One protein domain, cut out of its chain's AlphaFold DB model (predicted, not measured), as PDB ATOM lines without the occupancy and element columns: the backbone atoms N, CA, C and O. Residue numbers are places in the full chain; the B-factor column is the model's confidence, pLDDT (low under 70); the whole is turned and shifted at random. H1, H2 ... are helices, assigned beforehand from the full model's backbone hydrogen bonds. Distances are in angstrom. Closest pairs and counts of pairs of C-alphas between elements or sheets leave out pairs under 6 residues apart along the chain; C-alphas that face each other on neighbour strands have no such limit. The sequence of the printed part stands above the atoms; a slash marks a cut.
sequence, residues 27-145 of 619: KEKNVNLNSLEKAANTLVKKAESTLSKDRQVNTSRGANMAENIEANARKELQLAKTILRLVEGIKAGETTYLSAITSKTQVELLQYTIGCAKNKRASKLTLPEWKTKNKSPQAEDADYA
ATOM      1  N   LYS A  27      46.393  67.255 112.516       64.44
ATOM      2  CA  LYS A  27      47.212  67.153 113.731       64.44
ATOM      3  C   LYS A  27      48.655  66.744 113.414       64.44
ATOM      4  O   LYS A  27      49.576  67.384 113.909       64.44
ATOM      5  N   GLU A  28      48.858  65.739 112.563       69.56
ATOM      6  CA  GLU A  28      50.195  65.294 112.133       69.56
ATOM      7  C   GLU A  28      50.927  66.363 111.319       69.56
ATOM      8  O   GLU A  28      52.119  66.580 111.526       69.56
ATOM      9  N   LYS A  29      50.211  67.095 110.452       72.62
ATOM     10  CA  LYS A  29      50.785  68.225 109.704       72.62
ATOM     11  C   LYS A  29      51.358  69.299 110.632       72.62
ATOM     12  O   LYS A  29      52.500  69.710 110.449       72.62
ATOM     13  N   ASN A  30      50.611  69.693 111.666       73.94
ATOM     14  CA  ASN A  30      51.077  70.687 112.638       73.94
ATOM     15  C   ASN A  30      52.294  70.202 113.445       73.94
ATOM     16  O   ASN A  30      53.215  70.975 113.696       73.94
ATOM     17  N   VAL A  31      52.329  68.920 113.831       76.62
ATOM     18  CA  VAL A  31      53.479  68.330 114.542       76.62
ATOM     19  C   VAL A  31      54.733  68.341 113.665       76.62
ATOM     20  O   VAL A  31      55.805  68.734 114.129       76.62
ATOM     21  N   ASN A  32      54.599  67.970 112.390       84.88
ATOM     22  CA  ASN A  32      55.713  67.961 111.445       84.88
ATOM     23  C   ASN A  32      56.248  69.375 111.169       84.88
ATOM     24  O   ASN A  32      57.462  69.575 111.178       84.88
ATOM     25  N   LEU A  33      55.362  70.363 111.005       87.94
ATOM     26  CA  LEU A  33      55.751  71.767 110.821       87.94
ATOM     27  C   LEU A  33      56.514  72.323 112.029       87.94
ATOM     28  O   LEU A  33      57.572  72.922 111.856       87.94
ATOM     29  N   ASN A  34      56.041  72.058 113.250       88.94
ATOM     30  CA  ASN A  34      56.736  72.480 114.471       88.94
ATOM     31  C   ASN A  34      58.120  71.816 114.604       88.94
ATOM     32  O   ASN A  34      59.079  72.438 115.065       88.94
ATOM     33  N   SER A  35      58.246  70.551 114.191       90.31
ATOM     34  CA  SER A  35      59.531  69.843 114.156       90.31
ATOM     35  C   SER A  35      60.501  70.481 113.155       90.31
ATOM     36  O   SER A  35      61.665  70.726 113.485       90.31
ATOM     37  N   LEU A  36      60.012  70.816 111.957       93.38
ATOM     38  CA  LEU A  36      60.786  71.484 110.911       93.38
ATOM     39  C   LEU A  36      61.268  72.874 111.353       93.38
ATOM     40  O   LEU A  36      62.444  73.200 111.191       93.38
ATOM     41  N   GLU A  37      60.394  73.656 111.981       94.88
ATOM     42  CA  GLU A  37      60.717  74.964 112.558       94.88
ATOM     43  C   GLU A  37      61.783  74.861 113.657       94.88
ATOM     44  O   GLU A  37      62.770  75.598 113.659       94.88
ATOM     45  N   LYS A  38      61.648  73.893 114.574       94.94
ATOM     46  CA  LYS A  38      62.646  73.637 115.623       94.94
ATOM     47  C   LYS A  38      64.004  73.241 115.035       94.94
ATOM     48  O   LYS A  38      65.044  73.698 115.523       94.94
ATOM     49  N   ALA A  39      64.009  72.407 113.996       93.88
ATOM     50  CA  ALA A  39      65.227  72.020 113.293       93.88
ATOM     51  C   ALA A  39      65.893  73.235 112.627       93.88
ATOM     52  O   ALA A  39      67.101  73.422 112.779       93.88
ATOM     53  N   ALA A  40      65.116  74.098 111.964       95.62
ATOM     54  CA  ALA A  40      65.619  75.326 111.354       95.62
ATOM     55  C   ALA A  40      66.225  76.278 112.395       95.62
ATOM     56  O   ALA A  40      67.367  76.701 112.241       95.62
ATOM     57  N   ASN A  41      65.539  76.524 113.512       96.81
ATOM     58  CA  ASN A  41      66.058  77.358 114.602       96.81
ATOM     59  C   ASN A  41      67.354  76.803 115.218       96.81
ATOM     60  O   ASN A  41      68.260  77.555 115.577       96.81
ATOM     61  N   THR A  42      67.477  75.478 115.315       96.75
ATOM     62  CA  THR A  42      68.716  74.832 115.775       96.75
ATOM     63  C   THR A  42      69.865  75.063 114.788       96.75
ATOM     64  O   THR A  42      70.993  75.332 115.204       96.75
ATOM     65  N   LEU A  43      69.584  75.001 113.483       95.06
ATOM     66  CA  LEU A  43      70.565  75.289 112.436       95.06
ATOM     67  C   LEU A  43      70.999  76.754 112.439       95.06
ATOM     68  O   LEU A  43      72.195  77.002 112.326       95.06
ATOM     69  N   VAL A  44      70.073  77.701 112.637       96.19
ATOM     70  CA  VAL A  44      70.399  79.131 112.794       96.19
ATOM     71  C   VAL A  44      71.416  79.313 113.920       96.19
ATOM     72  O   VAL A  44      72.520  79.790 113.670       96.19
ATOM     73  N   LYS A  45      71.108  78.813 115.125       96.12
ATOM     74  CA  LYS A  45      72.001  78.918 116.293       96.12
ATOM     75  C   LYS A  45      73.383  78.313 116.034       96.12
ATOM     76  O   LYS A  45      74.403  78.896 116.401       96.12
ATOM     77  N   LYS A  46      73.437  77.138 115.396       96.19
ATOM     78  CA  LYS A  46      74.701  76.464 115.061       96.19
ATOM     79  C   LYS A  46      75.518  77.260 114.038       96.19
ATOM     80  O   LYS A  46      76.733  77.392 114.201       96.19
ATOM     81  N   ALA A  47      74.870  77.774 112.996       94.62
ATOM     82  CA  ALA A  47      75.521  78.551 111.954       94.62
ATOM     83  C   ALA A  47      76.044  79.886 112.501       94.62
ATOM     84  O   ALA A  47      77.208  80.212 112.283       94.62
ATOM     85  N   GLU A  48      75.245  80.608 113.288       93.06
ATOM     86  CA  GLU A  48      75.641  81.869 113.930       93.06
ATOM     87  C   GLU A  48      76.803  81.674 114.906       93.06
ATOM     88  O   GLU A  48      77.805  82.377 114.804       93.06
ATOM     89  N   SER A  49      76.745  80.646 115.761       92.75
ATOM     90  CA  SER A  49      77.871  80.279 116.632       92.75
ATOM     91  C   SER A  49      79.130  79.923 115.837       92.75
ATOM     92  O   SER A  49      80.250  80.170 116.274       92.75
ATOM     93  N   THR A  50      78.976  79.328 114.655       92.69
ATOM     94  CA  THR A  50      80.116  79.043 113.780       92.69
ATOM     95  C   THR A  50      80.676  80.338 113.192       92.69
ATOM     96  O   THR A  50      81.894  80.499 113.165       92.69
ATOM     97  N   LEU A  51      79.835  81.277 112.761       89.12
ATOM     98  CA  LEU A  51      80.259  82.555 112.176       89.12
ATOM     99  C   LEU A  51      80.884  83.520 113.197       89.12
ATOM    100  O   LEU A  51      81.764  84.297 112.824       89.12
ATOM    101  N   SER A  52      80.476  83.442 114.465       87.25
ATOM    102  CA  SER A  52      80.980  84.298 115.546       87.25
ATOM    103  C   SER A  52      82.317  83.843 116.137       87.25
ATOM    104  O   SER A  52      82.939  84.602 116.869       87.25
ATOM    105  N   LYS A  53      82.761  82.609 115.868       87.44
ATOM    106  CA  LYS A  53      84.037  82.093 116.385       87.44
ATOM    107  C   LYS A  53      85.234  82.750 115.711       87.44
ATOM    108  O   LYS A  53      85.323  82.753 114.479       87.44
ATOM    109  N   ASP A  54      86.196  83.156 116.528       80.50
ATOM    110  CA  ASP A  54      87.520  83.551 116.063       80.50
ATOM    111  C   ASP A  54      88.289  82.339 115.535       80.50
ATOM    112  O   ASP A  54      88.169  81.213 116.032       80.50
ATOM    113  N   ARG A  55      89.057  82.558 114.469       83.50
ATOM    114  CA  ARG A  55      89.829  81.518 113.785       83.50
ATOM    115  C   ARG A  55      91.220  82.034 113.488       83.50
ATOM    116  O   ARG A  55      91.381  83.175 113.067       83.50
ATOM    117  N   GLN A  56      92.212  81.163 113.632       76.69
ATOM    118  CA  GLN A  56      93.568  81.482 113.209       76.69
ATOM    119  C   GLN A  56      93.646  81.511 111.682       76.69
ATOM    120  O   GLN A  56      93.532  80.486 111.009       76.69
ATOM    121  N   VAL A  57      93.830  82.714 111.145       79.25
ATOM    122  CA  VAL A  57      93.937  82.995 109.707       79.25
ATOM    123  C   VAL A  57      95.322  83.528 109.334       79.25
ATOM    124  O   VAL A  57      95.504  84.093 108.271       79.25
ATOM    125  N   ASN A  58      96.330  83.318 110.176       76.69
ATOM    126  CA  ASN A  58      97.707  83.768 109.951       76.69
ATOM    127  C   ASN A  58      98.407  83.106 108.742       76.69
ATOM    128  O   ASN A  58      99.391  83.630 108.230       76.69
ATOM    129  N   THR A  59      97.924  81.952 108.270       80.88
ATOM    130  CA  THR A  59      98.484  81.235 107.109       80.88
ATOM    131  C   THR A  59      97.456  81.093 105.997       80.88
ATOM    132  O   THR A  59      96.266  80.947 106.271       80.88
ATOM    133  N   SER A  60      97.894  81.018 104.736       82.94
ATOM    134  CA  SER A  60      96.986  80.828 103.590       82.94
ATOM    135  C   SER A  60      96.145  79.551 103.729       82.94
ATOM    136  O   SER A  60      94.966  79.534 103.392       82.94
ATOM    137  N   ARG A  61      96.724  78.476 104.290       86.00
ATOM    138  CA  ARG A  61      95.987  77.237 104.585       86.00
ATOM    139  C   ARG A  61      94.914  77.458 105.655       86.00
ATOM    140  O   ARG A  61      93.787  77.005 105.461       86.00
ATOM    141  N   GLY A  62      95.250  78.136 106.755       84.81
ATOM    142  CA  GLY A  62      94.301  78.473 107.822       84.81
ATOM    143  C   GLY A  62      93.166  79.372 107.326       84.81
ATOM    144  O   GLY A  62      92.001  79.097 107.599       84.81
ATOM    145  N   ALA A  63      93.492  80.364 106.495       84.62
ATOM    146  CA  ALA A  63      92.534  81.257 105.849       84.62
ATOM    147  C   ALA A  63      91.533  80.507 104.972       84.62
ATOM    148  O   ALA A  63      90.328  80.659 105.152       84.62
ATOM    149  N   ASN A  64      92.025  79.629 104.090       86.25
ATOM    150  CA  ASN A  64      91.176  78.823 103.214       86.25
ATOM    151  C   ASN A  64      90.281  77.868 104.019       86.25
ATOM    152  O   ASN A  64      89.131  77.621 103.656       86.25
ATOM    153  N   MET A  65      90.787  77.297 105.117       88.56
ATOM    154  CA  MET A  65      89.968  76.469 106.009       88.56
ATOM    155  C   MET A  65      88.873  77.295 106.688       88.56
ATOM    156  O   MET A  65      87.717  76.872 106.697       88.56
ATOM    157  N   ALA A  66      89.216  78.470 107.221       87.75
ATOM    158  CA  ALA A  66      88.259  79.381 107.838       87.75
ATOM    159  C   ALA A  66      87.181  79.830 106.842       87.75
ATOM    160  O   ALA A  66      85.997  79.744 107.160       87.75
ATOM    161  N   GLU A  67      87.573  80.205 105.622       88.56
ATOM    162  CA  GLU A  67      86.661  80.581 104.541       88.56
ATOM    163  C   GLU A  67      85.693  79.445 104.205       88.56
ATOM    164  O   GLU A  67      84.486  79.660 104.183       88.56
ATOM    165  N   ASN A  68      86.187  78.219 104.012       90.38
ATOM    166  CA  ASN A  68      85.326  77.074 103.712       90.38
ATOM    167  C   ASN A  68      84.314  76.799 104.835       90.38
ATOM    168  O   ASN A  68      83.141  76.532 104.567       90.38
ATOM    169  N   ILE A  69      84.752  76.877 106.096       91.62
ATOM    170  CA  ILE A  69      83.878  76.680 107.258       91.62
ATOM    171  C   ILE A  69      82.807  77.774 107.317       91.62
ATOM    172  O   ILE A  69      81.626  77.467 107.479       91.62
ATOM    173  N   GLU A  70      83.192  79.040 107.165       91.62
ATOM    174  CA  GLU A  70      82.258  80.166 107.198       91.62
ATOM    175  C   GLU A  70      81.312  80.178 105.993       91.62
ATOM    176  O   GLU A  70      80.119  80.422 106.155       91.62
ATOM    177  N   ALA A  71      81.798  79.854 104.795       91.25
ATOM    178  CA  ALA A  71      80.978  79.736 103.593       91.25
ATOM    179  C   ALA A  71      79.925  78.630 103.741       91.25
ATOM    180  O   ALA A  71      78.765  78.826 103.371       91.25
ATOM    181  N   ASN A  72      80.294  77.488 104.329       92.38
ATOM    182  CA  ASN A  72      79.344  76.426 104.650       92.38
ATOM    183  C   ASN A  72      78.330  76.877 105.710       92.38
ATOM    184  O   ASN A  72      77.134  76.672 105.519       92.38
ATOM    185  N   ALA A  73      78.768  77.567 106.768       94.62
ATOM    186  CA  ALA A  73      77.867  78.114 107.783       94.62
ATOM    187  C   ALA A  73      76.879  79.142 107.199       94.62
ATOM    188  O   ALA A  73      75.699  79.118 107.537       94.62
ATOM    189  N   ARG A  74      77.308  80.000 106.261       93.38
ATOM    190  CA  ARG A  74      76.414  80.933 105.543       93.38
ATOM    191  C   ARG A  74      75.365  80.199 104.711       93.38
ATOM    192  O   ARG A  74      74.209  80.614 104.713       93.38
ATOM    193  N   LYS A  75      75.738  79.108 104.032       91.38
ATOM    194  CA  LYS A  75      74.789  78.259 103.289       91.38
ATOM    195  C   LYS A  75      73.792  77.568 104.223       91.38
ATOM    196  O   LYS A  75      72.604  77.541 103.918       91.38
ATOM    197  N   GLU A  76      74.247  77.053 105.368       94.19
ATOM    198  CA  GLU A  76      73.357  76.485 106.393       94.19
ATOM    199  C   GLU A  76      72.383  77.541 106.935       94.19
ATOM    200  O   GLU A  76      71.188  77.270 107.048       94.19
ATOM    201  N   LEU A  77      72.872  78.756 107.205       94.81
ATOM    202  CA  LEU A  77      72.054  79.876 107.670       94.81
ATOM    203  C   LEU A  77      71.023  80.305 106.618       94.81
ATOM    204  O   LEU A  77      69.868  80.546 106.961       94.81
ATOM    205  N   GLN A  78      71.414  80.353 105.341       93.56
ATOM    206  CA  GLN A  78      70.503  80.619 104.226       93.56
ATOM    207  C   GLN A  78      69.386  79.569 104.169       93.56
ATOM    208  O   GLN A  78      68.207  79.913 104.133       93.56
ATOM    209  N   LEU A  79      69.741  78.282 104.189       94.12
ATOM    210  CA  LEU A  79      68.759  77.201 104.157       94.12
ATOM    211  C   LEU A  79      67.804  77.285 105.354       94.12
ATOM    212  O   LEU A  79      66.593  77.183 105.177       94.12
ATOM    213  N   ALA A  80      68.330  77.514 106.558       96.00
ATOM    214  CA  ALA A  80      67.521  77.631 107.763       96.00
ATOM    215  C   ALA A  80      66.535  78.808 107.688       96.00
ATOM    216  O   ALA A  80      65.353  78.630 107.971       96.00
ATOM    217  N   LYS A  81      66.985  79.983 107.225       95.38
ATOM    218  CA  LYS A  81      66.119  81.155 107.012       95.38
ATOM    219  C   LYS A  81      65.051  80.906 105.947       95.38
ATOM    220  O   LYS A  81      63.905  81.296 106.141       95.38
ATOM    221  N   THR A  82      65.397  80.221 104.857       95.25
ATOM    222  CA  THR A  82      64.426  79.811 103.830       95.25
ATOM    223  C   THR A  82      63.367  78.871 104.407       95.25
ATOM    224  O   THR A  82      62.185  79.039 104.127       95.25
ATOM    225  N   ILE A  83      63.761  77.907 105.251       96.06
ATOM    226  CA  ILE A  83      62.813  77.005 105.923       96.06
ATOM    227  C   ILE A  83      61.869  77.787 106.842       96.06
ATOM    228  O   ILE A  83      60.674  77.521 106.823       96.06
ATOM    229  N   LEU A  84      62.375  78.746 107.623       96.06
ATOM    230  CA  LEU A  84      61.540  79.554 108.520       96.06
ATOM    231  C   LEU A  84      60.494  80.370 107.746       96.06
ATOM    232  O   LEU A  84      59.310  80.254 108.044       96.06
ATOM    233  N   ARG A  85      60.907  81.078 106.685       95.62
ATOM    234  CA  ARG A  85      59.987  81.815 105.796       95.62
ATOM    235  C   ARG A  85      58.934  80.904 105.171       95.62
ATOM    236  O   ARG A  85      57.766  81.262 105.076       95.62
ATOM    237  N   LEU A  86      59.344  79.711 104.746       95.25
ATOM    238  CA  LEU A  86      58.430  78.726 104.182       95.25
ATOM    239  C   LEU A  86      57.418  78.234 105.227       95.25
ATOM    240  O   LEU A  86      56.234  78.140 104.929       95.25
ATOM    241  N   VAL A  87      57.860  77.937 106.453       94.94
ATOM    242  CA  VAL A  87      56.968  77.537 107.553       94.94
ATOM    243  C   VAL A  87      55.962  78.645 107.872       94.94
ATOM    244  O   VAL A  87      54.788  78.341 108.081       94.94
ATOM    245  N   GLU A  88      56.389  79.908 107.880       94.25
ATOM    246  CA  GLU A  88      55.505  81.069 108.044       94.25
ATOM    247  C   GLU A  88      54.451  81.132 106.932       94.25
ATOM    248  O   GLU A  88      53.259  81.169 107.239       94.25
ATOM    249  N   GLY A  89      54.858  81.018 105.663       94.12
ATOM    250  CA  GLY A  89      53.935  80.987 104.523       94.12
ATOM    251  C   GLY A  89      52.946  79.816 104.573       94.12
ATOM    252  O   GLY A  89      51.762  79.979 104.274       94.12
ATOM    253  N   ILE A  90      53.387  78.633 105.020       92.69
ATOM    254  CA  ILE A  90      52.504  77.470 105.207       92.69
ATOM    255  C   ILE A  90      51.490  77.734 106.330       92.69
ATOM    256  O   ILE A  90      50.308  77.425 106.171       92.69
ATOM    257  N   LYS A  91      51.924  78.314 107.459       91.25
ATOM    258  CA  LYS A  91      51.040  78.670 108.586       91.25
ATOM    259  C   LYS A  91      50.020  79.743 108.194       91.25
ATOM    260  O   LYS A  91      48.872  79.655 108.625       91.25
ATOM    261  N   ALA A  92      50.426  80.712 107.375       90.88
ATOM    262  CA  ALA A  92      49.564  81.764 106.841       90.88
ATOM    263  C   ALA A  92      48.591  81.259 105.756       90.88
ATOM    264  O   ALA A  92      47.599  81.919 105.461       90.88
ATOM    265  N   GLY A  93      48.835  80.071 105.187       89.88
ATOM    266  CA  GLY A  93      48.034  79.522 104.091       89.88
ATOM    267  C   GLY A  93      48.348  80.147 102.728       89.88
ATOM    268  O   GLY A  93      47.539  80.043 101.811       89.88
ATOM    269  N   GLU A  94      49.513  80.779 102.590       90.69
ATOM    270  CA  GLU A  94      49.970  81.463 101.373       90.69
ATOM    271  C   GLU A  94      50.607  80.496 100.361       90.69
ATOM    272  O   GLU A  94      50.742  80.814  99.180       90.69
ATOM    273  N   THR A  95      50.991  79.295 100.803       91.69
ATOM    274  CA  THR A  95      51.563  78.255  99.934       91.69
ATOM    275  C   THR A  95      50.487  77.376  99.309       91.69
ATOM    276  O   THR A  95      49.662  76.797 100.020       91.69
ATOM    277  N   THR A  96      50.569  77.165  97.998       91.56
ATOM    278  CA  THR A  96      49.694  76.257  97.249       91.56
ATOM    279  C   THR A  96      50.347  74.888  97.063       91.56
ATOM    280  O   THR A  96      49.795  73.868  97.480       91.56
ATOM    281  N   TYR A  97      51.542  74.851  96.469       91.69
ATOM    282  CA  TYR A  97      52.232  73.618  96.071       91.69
ATOM    283  C   TYR A  97      53.151  73.071  97.165       91.69
ATOM    284  O   TYR A  97      53.460  71.882  97.181       91.69
ATOM    285  N   LEU A  98      53.573  73.927  98.095       92.94
ATOM    286  CA  LEU A  98      54.530  73.594  99.151       92.94
ATOM    287  C   LEU A  98      53.888  73.325 100.523       92.94
ATOM    288  O   LEU A  98      54.591  73.049 101.494       92.94
ATOM    289  N   SER A  99      52.554  73.330 100.607       88.69
ATOM    290  CA  SER A  99      51.793  73.165 101.860       88.69
ATOM    291  C   SER A  99      51.980  71.808 102.559       88.69
ATOM    292  O   SER A  99      51.650  71.658 103.737       88.69
ATOM    293  N   ALA A 100      52.488  70.802 101.841       88.75
ATOM    294  CA  ALA A 100      52.711  69.449 102.347       88.75
ATOM    295  C   ALA A 100      54.158  69.184 102.799       88.75
ATOM    296  O   ALA A 100      54.473  68.053 103.164       88.75
ATOM    297  N   ILE A 101      55.038  70.192 102.789       90.81
ATOM    298  CA  ILE A 101      56.423  70.033 103.242       90.81
ATOM    299  C   ILE A 101      56.477  69.740 104.740       90.81
ATOM    300  O   ILE A 101      55.848  70.406 105.560       90.81
ATOM    301  N   THR A 102      57.271  68.731 105.098       86.75
ATOM    302  CA  THR A 102      57.399  68.234 106.473       86.75
ATOM    303  C   THR A 102      58.842  68.095 106.940       86.75
ATOM    304  O   THR A 102      59.079  67.956 108.137       86.75
ATOM    305  N   SER A 103      59.821  68.120 106.031       90.25
ATOM    306  CA  SER A 103      61.211  67.804 106.365       90.25
ATOM    307  C   SER A 103      62.224  68.710 105.673       90.25
ATOM    308  O   SER A 103      62.018  69.199 104.564       90.25
ATOM    309  N   LYS A 104      63.380  68.877 106.326       93.25
ATOM    310  CA  LYS A 104      64.525  69.625 105.792       93.25
ATOM    311  C   LYS A 104      65.001  69.058 104.450       93.25
ATOM    312  O   LYS A 104      65.304  69.824 103.546       93.25
ATOM    313  N   THR A 105      65.033  67.734 104.311       91.56
ATOM    314  CA  THR A 105      65.533  67.047 103.109       91.56
ATOM    315  C   THR A 105      64.677  67.313 101.873       91.56
ATOM    316  O   THR A 105      65.208  67.366 100.768       91.56
ATOM    317  N   GLN A 106      63.367  67.535 102.032       94.06
ATOM    318  CA  GLN A 106      62.502  67.988 100.933       94.06
ATOM    319  C   GLN A 106      62.873  69.406 100.483       94.06
ATOM    320  O   GLN A 106      62.947  69.674  99.288       94.06
ATOM    321  N   VAL A 107      63.159  70.306 101.428       95.31
ATOM    322  CA  VAL A 107      63.578  71.681 101.117       95.31
ATOM    323  C   VAL A 107      64.969  71.709 100.475       95.31
ATOM    324  O   VAL A 107      65.178  72.431  99.504       95.31
ATOM    325  N   GLU A 108      65.906  70.891 100.964       95.38
ATOM    326  CA  GLU A 108      67.230  70.698 100.352       95.38
ATOM    327  C   GLU A 108      67.114  70.187  98.912       95.38
ATOM    328  O   GLU A 108      67.825  70.670  98.032       95.38
ATOM    329  N   LEU A 109      66.188  69.257  98.657       95.56
ATOM    330  CA  LEU A 109      65.923  68.761  97.312       95.56
ATOM    331  C   LEU A 109      65.420  69.880  96.393       95.56
ATOM    332  O   LEU A 109      65.979  70.058  95.316       95.56
ATOM    333  N   LEU A 110      64.442  70.686  96.823       96.12
ATOM    334  CA  LEU A 110      63.969  71.836  96.036       96.12
ATOM    335  C   LEU A 110      65.100  72.832  95.744       96.12
ATOM    336  O   LEU A 110      65.252  73.267  94.600       96.12
ATOM    337  N   GLN A 111      65.929  73.139  96.749       95.12
ATOM    338  CA  GLN A 111      67.094  74.017  96.609       95.12
ATOM    339  C   GLN A 111      68.101  73.474  95.585       95.12
ATOM    340  O   GLN A 111      68.606  74.217  94.737       95.12
ATOM    341  N   TYR A 112      68.383  72.174  95.645       94.75
ATOM    342  CA  TYR A 112      69.255  71.498  94.695       94.75
ATOM    343  C   TYR A 112      68.670  71.540  93.278       94.75
ATOM    344  O   TYR A 112      69.351  71.961  92.340       94.75
ATOM    345  N   THR A 113      67.392  71.185  93.120       96.00
ATOM    346  CA  THR A 113      66.719  71.134  91.819       96.00
ATOM    347  C   THR A 113      66.691  72.500  91.134       96.00
ATOM    348  O   THR A 113      67.035  72.583  89.953       96.00
ATOM    349  N   ILE A 114      66.356  73.582  91.850       95.62
ATOM    350  CA  ILE A 114      66.372  74.930  91.259       95.62
ATOM    351  C   ILE A 114      67.798  75.385  90.912       95.62
ATOM    352  O   ILE A 114      68.012  76.023  89.881       95.62
ATOM    353  N   GLY A 115      68.801  74.996  91.707       93.38
ATOM    354  CA  GLY A 115      70.213  75.245  91.403       93.38
ATOM    355  C   GLY A 115      70.675  74.551  90.115       93.38
ATOM    356  O   GLY A 115      71.329  75.169  89.270       93.38
ATOM    357  N   CYS A 116      70.288  73.289  89.915       94.50
ATOM    358  CA  CYS A 116      70.530  72.561  88.668       94.50
ATOM    359  C   CYS A 116      69.815  73.214  87.478       94.50
ATOM    360  O   CYS A 116      70.415  73.375  86.412       94.50
ATOM    361  N   ALA A 117      68.560  73.630  87.662       95.62
ATOM    362  CA  ALA A 117      67.764  74.282  86.629       95.62
ATOM    363  C   ALA A 117      68.390  75.616  86.184       95.62
ATOM    364  O   ALA A 117      68.561  75.853  84.986       95.62
ATOM    365  N   LYS A 118      68.874  76.421  87.137       93.94
ATOM    366  CA  LYS A 118      69.650  77.642  86.883       93.94
ATOM    367  C   LYS A 118      70.897  77.370  86.037       93.94
ATOM    368  O   LYS A 118      71.139  78.063  85.049       93.94
ATOM    369  N   ASN A 119      71.694  76.360  86.391       92.31
ATOM    370  CA  ASN A 119      72.899  76.012  85.627       92.31
ATOM    371  C   ASN A 119      72.556  75.543  84.203       92.31
ATOM    372  O   ASN A 119      73.235  75.902  83.240       92.31
ATOM    373  N   LYS A 120      71.459  74.796  84.050       94.38
ATOM    374  CA  LYS A 120      70.957  74.344  82.749       94.38
ATOM    375  C   LYS A 120      70.446  75.505  81.892       94.38
ATOM    376  O   LYS A 120      70.760  75.555  80.704       94.38
ATOM    377  N   ARG A 121      69.738  76.475  82.484       94.12
ATOM    378  CA  ARG A 121      69.364  77.739  81.825       94.12
ATOM    379  C   ARG A 121      70.598  78.507  81.373       94.12
ATOM    380  O   ARG A 121      70.661  78.918  80.218       94.12
ATOM    381  N   ALA A 122      71.579  78.671  82.259       92.25
ATOM    382  CA  ALA A 122      72.826  79.370  81.969       92.25
ATOM    383  C   ALA A 122      73.565  78.763  80.773       92.25
ATOM    384  O   ALA A 122      73.971  79.496  79.875       92.25
ATOM    385  N   SER A 123      73.681  77.434  80.734       92.06
ATOM    386  CA  SER A 123      74.283  76.712  79.614       92.06
ATOM    387  C   SER A 123      73.474  76.885  78.323       92.06
ATOM    388  O   SER A 123      74.028  77.288  77.302       92.06
ATOM    389  N   LYS A 124      72.152  76.668  78.377       93.62
ATOM    390  CA  LYS A 124      71.265  76.737  77.203       93.62
ATOM    391  C   LYS A 124      71.168  78.138  76.593       93.62
ATOM    392  O   LYS A 124      70.987  78.257  75.388       93.62
ATOM    393  N   LEU A 125      71.279  79.183  77.411       92.88
ATOM    394  CA  LEU A 125      71.285  80.583  76.971       92.88
ATOM    395  C   LEU A 125      72.700  81.152  76.788       92.88
ATOM    396  O   LEU A 125      72.837  82.339  76.498       92.88
ATOM    397  N   THR A 126      73.740  80.339  77.002       91.62
ATOM    398  CA  THR A 126      75.153  80.743  76.907       91.62
ATOM    399  C   THR A 126      75.439  82.026  77.700       91.62
ATOM    400  O   THR A 126      76.080  82.965  77.228       91.62
ATOM    401  N   LEU A 127      74.904  82.099  78.924       88.00
ATOM    402  CA  LEU A 127      75.047  83.285  79.763       88.00
ATOM    403  C   LEU A 127      76.490  83.414  80.266       88.00
ATOM    404  O   LEU A 127      77.069  82.421  80.715       88.00
ATOM    405  N   PRO A 128      77.063  84.632  80.266       85.94
ATOM    406  CA  PRO A 128      78.396  84.852  80.799       85.94
ATOM    407  C   PRO A 128      78.432  84.598  82.309       85.94
ATOM    408  O   PRO A 128      77.455  84.842  83.022       85.94
ATOM    409  N   GLU A 129      79.587  84.159  82.806       83.44
ATOM    410  CA  GLU A 129      79.763  83.710  84.191       83.44
ATOM    411  C   GLU A 129      79.356  84.778  85.223       83.44
ATOM    412  O   GLU A 129      78.687  84.468  86.203       83.44
ATOM    413  N   TRP A 130      79.641  86.062  84.983       79.50
ATOM    414  CA  TRP A 130      79.250  87.157  85.886       79.50
ATOM    415  C   TRP A 130      77.726  87.349  86.016       79.50
ATOM    416  O   TRP A 130      77.249  87.955  86.980       79.50
ATOM    417  N   LYS A 131      76.926  86.830  85.070       78.69
ATOM    418  CA  LYS A 131      75.459  86.838  85.174       78.69
ATOM    419  C   LYS A 131      74.916  85.700  86.033       78.69
ATOM    420  O   LYS A 131      73.772  85.807  86.461       78.69
ATOM    421  N   THR A 132      75.690  84.650  86.293       77.62
ATOM    422  CA  THR A 132      75.190  83.396  86.883       77.62
ATOM    423  C   THR A 132      75.923  83.018  88.169       77.62
ATOM    424  O   THR A 132      75.297  82.546  89.123       77.62
ATOM    425  N   LYS A 133      77.232  83.259  88.242       77.00
ATOM    426  CA  LYS A 133      78.078  82.976  89.402       77.00
ATOM    427  C   LYS A 133      77.604  83.758  90.621       77.00
ATOM    428  O   LYS A 133      77.306  84.944  90.530       77.00
ATOM    429  N   ASN A 134      77.514  83.073  91.760       73.06
ATOM    430  CA  ASN A 134      77.120  83.630  93.061       73.06
ATOM    431  C   ASN A 134      75.745  84.329  93.115       73.06
ATOM    432  O   ASN A 134      75.439  84.969  94.115       73.06
ATOM    433  N   LYS A 135      74.897  84.201  92.084       80.62
ATOM    434  CA  LYS A 135      73.522  84.726  92.111       80.62
ATOM    435  C   LYS A 135      72.528  83.699  92.641       80.62
ATOM    436  O   LYS A 135      72.622  82.521  92.288       80.62
ATOM    437  N   SER A 136      71.559  84.140  93.435       83.31
ATOM    438  CA  SER A 136      70.431  83.309  93.866       83.31
ATOM    439  C   SER A 136      69.581  82.881  92.653       83.31
ATOM    440  O   SER A 136      69.412  83.689  91.729       83.31
ATOM    441  N   PRO A 137      69.070  81.636  92.609       88.06
ATOM    442  CA  PRO A 137      68.165  81.199  91.548       88.06
ATOM    443  C   PRO A 137      66.886  82.044  91.485       88.06
ATOM    444  O   PRO A 137      66.380  82.481  92.517       88.06
ATOM    445  N   GLN A 138      66.384  82.267  90.275       90.50
ATOM    446  CA  GLN A 138      65.190  83.058  89.972       90.50
ATOM    447  C   GLN A 138      64.026  82.156  89.550       90.50
ATOM    448  O   GLN A 138      64.228  81.012  89.146       90.50
ATOM    449  N   ALA A 139      62.802  82.682  89.575       93.50
ATOM    450  CA  ALA A 139      61.611  81.910  89.220       93.50
ATOM    451  C   ALA A 139      61.656  81.365  87.776       93.50
ATOM    452  O   ALA A 139      61.183  80.258  87.524       93.50
ATOM    453  N   GLU A 140      62.264  82.078  86.821       93.06
ATOM    454  CA  GLU A 140      62.374  81.595  85.433       93.06
ATOM    455  C   GLU A 140      63.415  80.476  85.279       93.06
ATOM    456  O   GLU A 140      63.429  79.778  84.266       93.06
ATOM    457  N   ASP A 141      64.286  80.264  86.274       94.56
ATOM    458  CA  ASP A 141      65.186  79.107  86.273       94.56
ATOM    459  C   ASP A 141      64.391  77.804  86.379       94.56
ATOM    460  O   ASP A 141      64.783  76.801  85.783       94.56
ATOM    461  N   ALA A 142      63.240  77.826  87.064       96.56
ATOM    462  CA  ALA A 142      62.380  76.661  87.239       96.56
ATOM    463  C   ALA A 142      61.922  76.057  85.903       96.56
ATOM    464  O   ALA A 142      61.790  74.841  85.811       96.56
ATOM    465  N   ASP A 143      61.764  76.865  84.848       97.06
ATOM    466  CA  ASP A 143      61.332  76.400  83.519       97.06
ATOM    467  C   ASP A 143      62.341  75.439  82.854       97.06
ATOM    468  O   ASP A 143      62.019  74.747  81.888       97.06
ATOM    469  N   TYR A 144      63.567  75.363  83.379       96.69
ATOM    470  CA  TYR A 144      64.627  74.479  82.894       96.69
ATOM    471  C   TYR A 144      64.805  73.228  83.767       96.69
ATOM    472  O   TYR A 144      65.691  72.413  83.481       96.69
ATOM    473  N   ALA A 145      63.982  73.056  84.808       96.81
ATOM    474  CA  ALA A 145      64.068  71.935  85.733       96.81
ATOM    475  C   ALA A 145      63.927  70.581  85.021       96.81
ATOM    476  O   ALA A 145      63.303  70.446  83.968       96.81
TER     477      ALA A 145
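This is residues 27 to 145 of the 619 residues of an uncharacterized protein of bacterium (UniProt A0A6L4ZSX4). What is the shape? Long helix H2 makes a helical hairpin with H1, and H3 runs off its side like a stem, with short H4 and H5 on the far half. How big? The printed part has 119 residues with five named helices, H1 to H5 in chain order, which hold 90 of them; the class is all helix, and the whole is loose, with a radius of gyration of the C-alphas of 17.3 A and spans of 53 by 40 by 18 A.

Where is H2? Residues 60 to 92, 47.5 A. The others? H1 is residues 27 to 52, 37.9 A, from C-alpha 27 at (47.212, 67.153, 113.731); H3 is residues 104 to 124, 30.2 A; H4 is residues 129 to 132; H5 is residues 139 to 144, ending with C-alpha 144 at (64.627, 74.479, 82.894).

How does H2 meet H1? They touch, closest C-alphas Ala 40 and Ala 80, 4.7 A, at a shallow tilt of 27 degrees, opposite ways. And H3? By residues 104 to 108 alone it only just touches H2, with 3 pairs of C-alphas within 8 A; it touches H5, closest C-alphas Lys 118 and Asp 141, 4.7 A. Backbones? H1, H2 and H3 have every O i to N i+4 pair within hydrogen-bond range; H5 has 0 of 2, but 3 of 3 O i to N i+3.

Any cut? None. Long link? H2 to H3. Low confidence? Residues 27 to 28.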